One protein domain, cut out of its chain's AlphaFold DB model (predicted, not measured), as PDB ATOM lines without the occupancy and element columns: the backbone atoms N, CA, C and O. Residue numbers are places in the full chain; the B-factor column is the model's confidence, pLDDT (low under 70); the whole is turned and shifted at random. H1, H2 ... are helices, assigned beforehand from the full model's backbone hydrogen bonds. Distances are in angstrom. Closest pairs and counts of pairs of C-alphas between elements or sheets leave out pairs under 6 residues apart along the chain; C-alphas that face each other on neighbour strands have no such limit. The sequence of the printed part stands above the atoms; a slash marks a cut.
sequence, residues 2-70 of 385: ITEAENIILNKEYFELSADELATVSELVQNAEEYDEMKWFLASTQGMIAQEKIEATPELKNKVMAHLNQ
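This is residues 2 to 70 of the 385 residues of an uncharacterized protein of Crocinitomix sp. MedPE-SWsnd (UniProt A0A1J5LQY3). A small compact body of three helices sits at one end of a long arm that ends in a lone fourth helix. H1 and H2 pack on each other, and the long helix H3 crosses H1, then runs on out of the body; beyond H3 a drawn-out link leads to H4, which packs on no other helix. Residues 47 to 70 stick out and make much of the length, while the other 45 residues form the compact body. The printed part has 69 residues with four named helices, in the order H1, H2, H3, H4, and no named strand; its class is all helix. The whole is extended, with a radius of gyration of the C-alphas of 18.4 A and spans of 54 by 22 by 15 A.

Begin at H1, residues 2 to 11, and look next at H2, residues 19 to 25. The two touch, and their closest C-alphas, those of Ala 5 and Val 25, are 5.2 A apart. They run opposite ways at a steep tilt of 68 degrees, only just short of about perpendicular. Go on to H3, residues 32 to 51, which touches H1 with residues 35 to 43 alone. There the closest C-alphas of H1 and H3, those of Ile 9 and Lys 39, are 5.6 A apart. The lines of H1 and H3 are about perpendicular, at 84 degrees. H2 and H3 are apart, though they follow each other in the chain. Last comes H4, residues 58 to 68, which is apart from H1, H2 and H3. In the backbones of H1, H2, H3 and H4, every O i to N i+4 pair is within hydrogen-bond range.

Find C-alpha 2 at (-11.948, 1.469, -15.803); from there H1 runs 14.6 A to C-alpha 11. H2 covers 9.9 A from Ala 19 to Val 25. Look for C-alpha 32 at (-28.436, 5.648, -9.002), where H3 begins; this longest helix, 20 residues, runs 28.4 A to C-alpha 51 at (-22.162, 1.269, -36.341), with z falling along the way. H4 begins at Pro 58 and runs 15.1 A to C-alpha 68 at (5.529, 5.468, -42.427).

The two C-alphas farthest apart, those of Phe 15 and Gln 70, are 55.8 A from each other. The body without residues 47 to 70 spans 27 by 20 by 17 A, with a radius of gyration of 9.3 A. The printed part has no cut, and its three links are short, with 7, 6 and 6 residues. The mean pLDDT of the printed part is 86.5; look in the B-factor column for values under 70 at residue 2 and at residues 52 to 56, which lie between H3 and H4.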
ATOM      1  N   ILE A   2     -10.812   0.804 -15.123       63.03
ATOM      2  CA  ILE A   2     -11.948   1.469 -15.803       63.03
ATOM      3  C   ILE A   2     -12.779   0.500 -16.674       63.03
ATOM      4  O   ILE A   2     -13.997   0.477 -16.582       63.03
ATOM      5  N   THR A   3     -12.131  -0.409 -17.405       83.31
ATOM      6  CA  THR A   3     -12.816  -1.412 -18.246       83.31
ATOM      7  C   THR A   3     -13.686  -2.411 -17.476       83.31
ATOM      8  O   THR A   3     -14.552  -3.050 -18.064       83.31
ATOM      9  N   GLU A   4     -13.419  -2.623 -16.185       86.88
ATOM     10  CA  GLU A   4     -14.200  -3.536 -15.342       86.88
ATOM     11  C   GLU A   4     -15.469  -2.844 -14.844       86.88
ATOM     12  O   GLU A   4     -16.556  -3.389 -15.021       86.88
ATOM     13  N   ALA A   5     -15.343  -1.607 -14.350       87.81
ATOM     14  CA  ALA A   5     -16.478  -0.767 -13.974       87.81
ATOM     15  C   ALA A   5     -17.416  -0.508 -15.168       87.81
ATOM     16  O   ALA A   5     -18.624  -0.686 -15.047       87.81
ATOM     17  N   GLU A   6     -16.873  -0.196 -16.348       88.56
ATOM     18  CA  GLU A   6     -17.656  -0.035 -17.584       88.56
ATOM     19  C   GLU A   6     -18.459  -1.298 -17.937       88.56
ATOM     20  O   GLU A   6     -19.631  -1.221 -18.306       88.56
ATOM     21  N   ASN A   7     -17.845  -2.479 -17.806       90.44
ATOM     22  CA  ASN A   7     -18.502  -3.747 -18.122       90.44
ATOM     23  C   ASN A   7     -19.604  -4.088 -17.107       90.44
ATOM     24  O   ASN A   7     -20.632  -4.657 -17.471       90.44
ATOM     25  N   ILE A   8     -19.408  -3.726 -15.838       91.56
ATOM     26  CA  ILE A   8     -20.433  -3.856 -14.800       91.56
ATOM     27  C   ILE A   8     -21.624  -2.939 -15.125       91.56
ATOM     28  O   ILE A   8     -22.755  -3.426 -15.172       91.56
ATOM     29  N   ILE A   9     -21.361  -1.663 -15.436       92.25
ATOM     30  CA  ILE A   9     -22.389  -0.655 -15.749       92.25
ATOM     31  C   ILE A   9     -23.250  -1.077 -16.950       92.25
ATOM     32  O   ILE A   9     -24.470  -0.932 -16.934       92.25
ATOM     33  N   LEU A  10     -22.634  -1.650 -17.986       91.56
ATOM     34  CA  LEU A  10     -23.350  -2.070 -19.194       91.56
ATOM     35  C   LEU A  10     -24.248  -3.298 -18.999       91.56
ATOM     36  O   LEU A  10     -25.267  -3.408 -19.678       91.56
ATOM     37  N   ASN A  11     -23.883  -4.222 -18.105       93.00
ATOM     38  CA  ASN A  11     -24.564  -5.517 -17.988       93.00
ATOM     39  C   ASN A  11     -25.517  -5.635 -16.795       93.00
ATOM     40  O   ASN A  11     -26.354  -6.536 -16.804       93.00
ATOM     41  N   LYS A  12     -25.389  -4.783 -15.771       94.31
ATOM     42  CA  LYS A  12     -26.208  -4.852 -14.552       94.31
ATOM     43  C   LYS A  12     -27.019  -3.580 -14.335       94.31
ATOM     44  O   LYS A  12     -26.684  -2.516 -14.859       94.31
ATOM     45  N   GLU A  13     -28.090  -3.686 -13.561       91.81
ATOM     46  CA  GLU A  13     -28.788  -2.520 -13.008       91.81
ATOM     47  C   GLU A  13     -28.206  -2.128 -11.644       91.81
ATOM     48  O   GLU A  13     -27.650  -2.969 -10.935       91.81
ATOM     49  N   TYR A  14     -28.373  -0.863 -11.241       91.81
ATOM     50  CA  TYR A  14     -27.799  -0.336  -9.996       91.81
ATOM     51  C   TYR A  14     -28.170  -1.167  -8.751       91.81
ATOM     52  O   TYR A  14     -27.354  -1.386  -7.860       91.81
ATOM     53  N   PHE A  15     -29.398  -1.688  -8.693       92.06
ATOM     54  CA  PHE A  15     -29.878  -2.485  -7.558       92.06
ATOM     55  C   PHE A  15     -29.359  -3.936  -7.540       92.06
ATOM     56  O   PHE A  15     -29.560  -4.639  -6.551       92.06
ATOM     57  N   GLU A  16     -28.714  -4.398  -8.614       92.44
ATOM     58  CA  GLU A  16     -28.150  -5.751  -8.734       92.44
ATOM     59  C   GLU A  16     -26.653  -5.800  -8.400       92.44
ATOM     60  O   GLU A  16     -26.049  -6.878  -8.382       92.44
ATOM     61  N   LEU A  17     -26.047  -4.639  -8.144       92.94
ATOM     62  CA  LEU A  17     -24.640  -4.516  -7.795       92.94
ATOM     63  C   LEU A  17     -24.378  -5.128  -6.418       92.94
ATOM     64  O   LEU A  17     -25.021  -4.794  -5.419       92.94
ATOM     65  N   SER A  18     -23.385  -6.013  -6.352       94.12
ATOM     66  CA  SER A  18     -22.821  -6.434  -5.069       94.12
ATOM     67  C   SER A  18     -22.029  -5.291  -4.422       94.12
ATOM     68  O   SER A  18     -21.616  -4.353  -5.097       94.12
ATOM     69  N   ALA A  19     -21.785  -5.361  -3.110       92.50
ATOM     70  CA  ALA A  19     -21.034  -4.321  -2.396       92.50
ATOM     71  C   ALA A  19     -19.615  -4.109  -2.964       92.50
ATOM     72  O   ALA A  19     -19.135  -2.978  -3.014       92.50
ATOM     73  N   ASP A  20     -18.981  -5.185  -3.436       91.88
ATOM     74  CA  ASP A  20     -17.655  -5.136  -4.056       91.88
ATOM     75  C   ASP A  20     -17.707  -4.449  -5.434       91.88
ATOM     76  O   ASP A  20     -16.857  -3.622  -5.757       91.88
ATOM     77  N   GLU A  21     -18.743  -4.730  -6.230       91.88
ATOM     78  CA  GLU A  21     -18.956  -4.089  -7.537       91.88
ATOM     79  C   GLU A  21     -19.333  -2.615  -7.388       91.88
ATOM     80  O   GLU A  21     -18.832  -1.767  -8.125       91.88
ATOM     81  N   LEU A  22     -20.156  -2.285  -6.391       91.88
ATOM     82  CA  LEU A  22     -20.511  -0.906  -6.080       91.88
ATOM     83  C   LEU A  22     -19.258  -0.103  -5.716       91.88
ATOM     84  O   LEU A  22     -19.110   1.008  -6.203       91.88
ATOM     85  N   ALA A  23     -18.306  -0.675  -4.971       92.50
ATOM     86  CA  ALA A  23     -17.034  -0.008  -4.693       92.50
ATOM     87  C   ALA A  23     -16.254   0.317  -5.981       92.50
ATOM     88  O   ALA A  23     -15.752   1.429  -6.122       92.50
ATOM     89  N   THR A  24     -16.218  -0.601  -6.954       91.25
ATOM     90  CA  THR A  24     -15.546  -0.349  -8.246       91.25
ATOM     91  C   THR A  24     -16.265   0.677  -9.122       91.25
ATOM     92  O   THR A  24     -15.618   1.441  -9.832       91.25
ATOM     93  N   VAL A  25     -17.599   0.719  -9.069       91.56
ATOM     94  CA  VAL A  25     -18.418   1.664  -9.842       91.56
ATOM     95  C   VAL A  25     -18.491   3.035  -9.162       91.56
ATOM     96  O   VAL A  25     -18.625   4.044  -9.849       91.56
ATOM     97  N   SER A  26     -18.321   3.092  -7.838       91.62
ATOM     98  CA  SER A  26     -18.401   4.328  -7.050       91.62
ATOM     99  C   SER A  26     -17.344   5.373  -7.413       91.62
ATOM    100  O   SER A  26     -17.524   6.554  -7.134       91.62
ATOM    101  N   GLU A  27     -16.255   4.958  -8.071       90.06
ATOM    102  CA  GLU A  27     -15.254   5.876  -8.626       90.06
ATOM    103  C   GLU A  27     -15.785   6.671  -9.830       90.06
ATOM    104  O   GLU A  27     -15.306   7.773 -10.091       90.06
ATOM    105  N   LEU A  28     -16.751   6.116 -10.572       88.81
ATOM    106  CA  LEU A  28     -17.327   6.727 -11.774       88.81
ATOM    107  C   LEU A  28     -18.698   7.360 -11.519       88.81
ATOM    108  O   LEU A  28     -19.089   8.259 -12.259       88.81
ATOM    109  N   VAL A  29     -19.438   6.860 -10.530       93.06
ATOM    110  CA  VAL A  29     -20.858   7.159 -10.332       93.06
ATOM    111  C   VAL A  29     -21.162   7.249  -8.837       93.06
ATOM    112  O   VAL A  29     -20.859   6.319  -8.091       93.06
ATOM    113  N   GLN A  30     -21.804   8.328  -8.390       91.81
ATOM    114  CA  GLN A  30     -22.087   8.558  -6.966       91.81
ATOM    115  C   GLN A  30     -23.513   8.176  -6.556       91.81
ATOM    116  O   GLN A  30     -23.777   7.936  -5.375       91.81
ATOM    117  N   ASN A  31     -24.447   8.126  -7.505       93.50
ATOM    118  CA  ASN A  31     -25.864   7.893  -7.241       93.50
ATOM    119  C   ASN A  31     -26.513   7.025  -8.339       93.50
ATOM    120  O   ASN A  31     -25.929   6.755  -9.385       93.50
ATOM    121  N   ALA A  32     -27.727   6.533  -8.074       91.94
ATOM    122  CA  ALA A  32     -28.436   5.648  -9.002       91.94
ATOM    123  C   ALA A  32     -28.818   6.345 -10.322       91.94
ATOM    124  O   ALA A  32     -28.891   5.695 -11.357       91.94
ATOM    125  N   GLU A  33     -29.045   7.658 -10.286       93.50
ATOM    126  CA  GLU A  33     -29.393   8.455 -11.464       93.50
ATOM    127  C   GLU A  33     -28.188   8.605 -12.407       93.50
ATOM    128  O   GLU A  33     -28.284   8.274 -13.586       93.50
ATOM    129  N   GLU A  34     -27.015   8.956 -11.873       93.75
ATOM    130  CA  GLU A  34     -25.749   8.978 -12.616       93.75
ATOM    131  C   GLU A  34     -25.383   7.590 -13.163       93.75
ATOM    132  O   GLU A  34     -24.741   7.496 -14.208       93.75
ATOM    133  N   TYR A  35     -25.789   6.501 -12.495       95.31
ATOM    134  CA  TYR A  35     -25.562   5.143 -13.001       95.31
ATOM    135  C   TYR A  35     -26.315   4.911 -14.308       95.31
ATOM    136  O   TYR A  35     -25.736   4.418 -15.279       95.31
ATOM    137  N   ASP A  36     -27.591   5.293 -14.342       94.00
ATOM    138  CA  ASP A  36     -28.443   5.143 -15.517       94.00
ATOM    139  C   ASP A  36     -27.982   6.062 -16.658       94.00
ATOM    140  O   ASP A  36     -27.929   5.633 -17.816       94.00
ATOM    141  N   GLU A  37     -27.564   7.291 -16.342       94.62
ATOM    142  CA  GLU A  37     -26.968   8.211 -17.318       94.62
ATOM    143  C   GLU A  37     -25.663   7.660 -17.904       94.62
ATOM    144  O   GLU A  37     -25.485   7.641 -19.127       94.62
ATOM    145  N   MET A  38     -24.768   7.152 -17.054       93.38
ATOM    146  CA  MET A  38     -23.499   6.560 -17.478       93.38
ATOM    147  C   MET A  38     -23.732   5.309 -18.329       93.38
ATOM    148  O   MET A  38     -23.084   5.119 -19.360       93.38
ATOM    149  N   LYS A  39     -24.697   4.471 -17.948       94.06
ATOM    150  CA  LYS A  39     -25.097   3.294 -18.719       94.06
ATOM    151  C   LYS A  39     -25.633   3.675 -20.092       94.06
ATOM    152  O   LYS A  39     -25.228   3.075 -21.090       94.06
ATOM    153  N   TRP A  40     -26.488   4.694 -20.164       94.25
ATOM    154  CA  TRP A  40     -26.984   5.218 -21.433       94.25
ATOM    155  C   TRP A  40     -25.849   5.783 -22.299       94.25
ATOM    156  O   TRP A  40     -25.770   5.473 -23.490       94.25
ATOM    157  N   PHE A  41     -24.930   6.546 -21.704       93.94
ATOM    158  CA  PHE A  41     -23.769   7.108 -22.393       93.94
ATOM    159  C   PHE A  41     -22.849   6.019 -22.964       93.94
ATOM    160  O   PHE A  41     -22.476   6.075 -24.141       93.94
ATOM    161  N   LEU A  42     -22.518   5.001 -22.164       92.50
ATOM    162  CA  LEU A  42     -21.678   3.882 -22.592       92.50
ATOM    163  C   LEU A  42     -22.366   3.054 -23.684       92.50
ATOM    164  O   LEU A  42     -21.727   2.715 -24.682       92.50
ATOM    165  N   ALA A  43     -23.667   2.780 -23.549       90.75
ATOM    166  CA  ALA A  43     -24.437   2.060 -24.561       90.75
ATOM    167  C   ALA A  43     -24.523   2.841 -25.884       90.75
ATOM    168  O   ALA A  43     -24.348   2.264 -26.959       90.75
ATOM    169  N   SER A  44     -24.731   4.159 -25.812       88.31
ATOM    170  CA  SER A  44     -24.751   5.053 -26.975       88.31
ATOM    171  C   SER A  44     -23.389   5.093 -27.671       88.31
ATOM    172  O   SER A  44     -23.296   4.869 -28.879       88.31
ATOM    173  N   THR A  45     -22.309   5.263 -26.904       88.62
ATOM    174  CA  THR A  45     -20.939   5.317 -27.430       88.62
ATOM    175  C   THR A  45     -20.531   3.991 -28.076       88.62
ATOM    176  O   THR A  45     -19.978   3.986 -29.175       88.62
ATOM    177  N   GLN A  46     -20.851   2.850 -27.454       85.94
ATOM    178  CA  GLN A  46     -20.609   1.537 -28.062       85.94
ATOM    179  C   GLN A  46     -21.450   1.318 -29.319       85.94
ATOM    180  O   GLN A  46     -20.939   0.780 -30.302       85.94
ATOM    181  N   GLY A  47     -22.709   1.761 -29.311       82.94
ATOM    182  CA  GLY A  47     -23.576   1.736 -30.483       82.94
ATOM    183  C   GLY A  47     -22.981   2.526 -31.647       82.94
ATOM    184  O   GLY A  47     -22.903   2.004 -32.758       82.94
ATOM    185  N   MET A  48     -22.481   3.735 -31.382       80.38
ATOM    186  CA  MET A  48     -21.817   4.568 -32.386       80.38
ATOM    187  C   MET A  48     -20.517   3.936 -32.885       80.38
ATOM    188  O   MET A  48     -20.324   3.851 -34.089       80.38
ATOM    189  N   ILE A  49     -19.664   3.409 -32.004       79.00
ATOM    190  CA  ILE A  49     -18.409   2.748 -32.405       79.00
ATOM    191  C   ILE A  49     -18.674   1.476 -33.229       79.00
ATOM    192  O   ILE A  49     -17.933   1.169 -34.163       79.00
ATOM    193  N   ALA A  50     -19.721   0.717 -32.897       76.31
ATOM    194  CA  ALA A  50     -20.077  -0.501 -33.619       76.31
ATOM    195  C   ALA A  50     -20.708  -0.209 -34.990       76.31
ATOM    196  O   ALA A  50     -20.453  -0.942 -35.949       76.31
ATOM    197  N   GLN A  51     -21.519   0.848 -35.091       71.31
ATOM    198  CA  GLN A  51     -22.162   1.269 -36.341       71.31
ATOM    199  C   GLN A  51     -21.191   2.026 -37.253       71.31
ATOM    200  O   GLN A  51     -21.148   1.779 -38.457       71.31
ATOM    201  N   GLU A  52     -20.340   2.870 -36.677       65.25
ATOM    202  CA  GLU A  52     -19.209   3.514 -37.334       65.25
ATOM    203  C   GLU A  52     -17.953   2.664 -37.164       65.25
ATOM    204  O   GLU A  52     -16.898   3.140 -36.735       65.25
ATOM    205  N   LYS A  53     -18.024   1.383 -37.542       61.12
ATOM    206  CA  LYS A  53     -16.801   0.635 -37.813       61.12
ATOM    207  C   LYS A  53     -16.163   1.277 -39.045       61.12
ATOM    208  O   LYS A  53     -16.394   0.848 -40.173       61.12
ATOM    209  N   ILE A  54     -15.409   2.351 -38.818       62.19
ATOM    210  CA  ILE A  54     -14.659   3.085 -39.828       62.19
ATOM    211  C   ILE A  54     -13.560   2.133 -40.284       62.19
ATOM    212  O   ILE A  54     -12.436   2.124 -39.779       62.19
ATOM    213  N   GLU A  55     -13.905   1.257 -41.221       69.88
ATOM    214  CA  GLU A  55     -12.915   0.498 -41.952       69.88
ATOM    215  C   GLU A  55     -12.133   1.518 -42.766       69.88
ATOM    216  O   GLU A  55     -12.644   2.127 -43.707       69.88
ATOM    217  N   ALA A  56     -10.901   1.776 -42.323       69.12
ATOM    218  CA  ALA A  56     -10.016   2.709 -42.990       69.12
ATOM    219  C   ALA A  56      -9.986   2.363 -44.478       69.12
ATOM    220  O   ALA A  56      -9.678   1.225 -44.849       69.12
ATOM    221  N   THR A  57     -10.309   3.344 -45.323       79.62
ATOM    222  CA  THR A  57     -10.294   3.133 -46.765       79.62
ATOM    223  C   THR A  57      -8.927   2.572 -47.164       79.62
ATOM    224  O   THR A  57      -7.892   2.998 -46.629       79.62
ATOM    225  N   PRO A  58      -8.874   1.593 -48.083       78.69
ATOM    226  CA  PRO A  58      -7.610   0.971 -48.475       78.69
ATOM    227  C   PRO A  58      -6.607   2.015 -48.989       78.69
ATOM    228  O   PRO A  58      -5.402   1.868 -48.797       78.69
ATOM    229  N   GLU A  59      -7.104   3.116 -49.554       83.69
ATOM    230  CA  GLU A  59      -6.313   4.280 -49.944       83.69
ATOM    231  C   GLU A  59      -5.672   5.005 -48.750       83.69
ATOM    232  O   GLU A  59      -4.471   5.279 -48.783       83.69
ATOM    233  N   LEU A  60      -6.416   5.257 -47.665       83.06
ATOM    234  CA  LEU A  60      -5.873   5.866 -46.447       83.06
ATOM    235  C   LEU A  60      -4.813   4.963 -45.813       83.06
ATOM    236  O   LEU A  60      -3.731   5.436 -45.467       83.06
ATOM    237  N   LYS A  61      -5.078   3.655 -45.733       85.81
ATOM    238  CA  LYS A  61      -4.108   2.674 -45.231       85.81
ATOM    239  C   LYS A  61      -2.829   2.680 -46.069       85.81
ATOM    240  O   LYS A  61      -1.735   2.727 -45.510       85.81
ATOM    241  N   ASN A  62      -2.951   2.692 -47.395       86.12
ATOM    242  CA  ASN A  62      -1.802   2.756 -48.296       86.12
ATOM    243  C   ASN A  62      -1.039   4.079 -48.162       86.12
ATOM    244  O   ASN A  62       0.187   4.065 -48.154       86.12
ATOM    245  N   LYS A  63      -1.733   5.210 -47.994       84.88
ATOM    246  CA  LYS A  63      -1.120   6.533 -47.802       84.88
ATOM    247  C   LYS A  63      -0.385   6.644 -46.464       84.88
ATOM    248  O   LYS A  63       0.728   7.159 -46.427       84.88
ATOM    249  N   VAL A  64      -0.964   6.110 -45.389       86.25
ATOM    250  CA  VAL A  64      -0.329   6.043 -44.064       86.25
ATOM    251  C   VAL A  64       0.879   5.111 -44.099       86.25
ATOM    252  O   VAL A  64       1.958   5.499 -43.664       86.25
ATOM    253  N   MET A  65       0.751   3.922 -44.694       86.62
ATOM    254  CA  MET A  65       1.876   2.994 -44.844       86.62
ATOM    255  C   MET A  65       2.970   3.562 -45.753       86.62
ATOM    256  O   MET A  65       4.147   3.357 -45.479       86.62
ATOM    257  N   ALA A  66       2.617   4.304 -46.803       85.75
ATOM    258  CA  ALA A  66       3.583   5.005 -47.642       85.75
ATOM    259  C   ALA A  66       4.301   6.120 -46.870       85.75
ATOM    260  O   ALA A  66       5.500   6.290 -47.056       85.75
ATOM    261  N   HIS A  67       3.601   6.837 -45.985       78.44
ATOM    262  CA  HIS A  67       4.192   7.870 -45.135       78.44
ATOM    263  C   HIS A  67       5.116   7.285 -44.057       78.44
ATOM    264  O   HIS A  67       6.214   7.792 -43.851       78.44
ATOM    265  N   LEU A  68       4.718   6.176 -43.425       80.69
ATOM    266  CA  LEU A  68       5.529   5.468 -42.427       80.69
ATOM    267  C   LEU A  68       6.757   4.781 -43.044       80.69
ATOM    268  O   LEU A  68       7.814   4.739 -42.422       80.69
ATOM    269  N   ASN A  69       6.637   4.267 -44.273       81.62
ATOM    270  CA  ASN A  69       7.751   3.666 -45.016       81.62
ATOM    271  C   ASN A  69       8.558   4.689 -45.830       81.62
ATOM    272  O   ASN A  69       9.523   4.319 -46.506       81.62
ATOM    273  N   GLN A  70       8.188   5.970 -45.793       75.44
ATOM    274  CA  GLN A  70       8.976   7.015 -46.423       75.44
ATOM    275  C   GLN A  70      10.279   7.147 -45.629       75.44
ATOM    276  O   GLN A  70      10.294   7.664 -44.516       75.44
TER     277      GLN A  70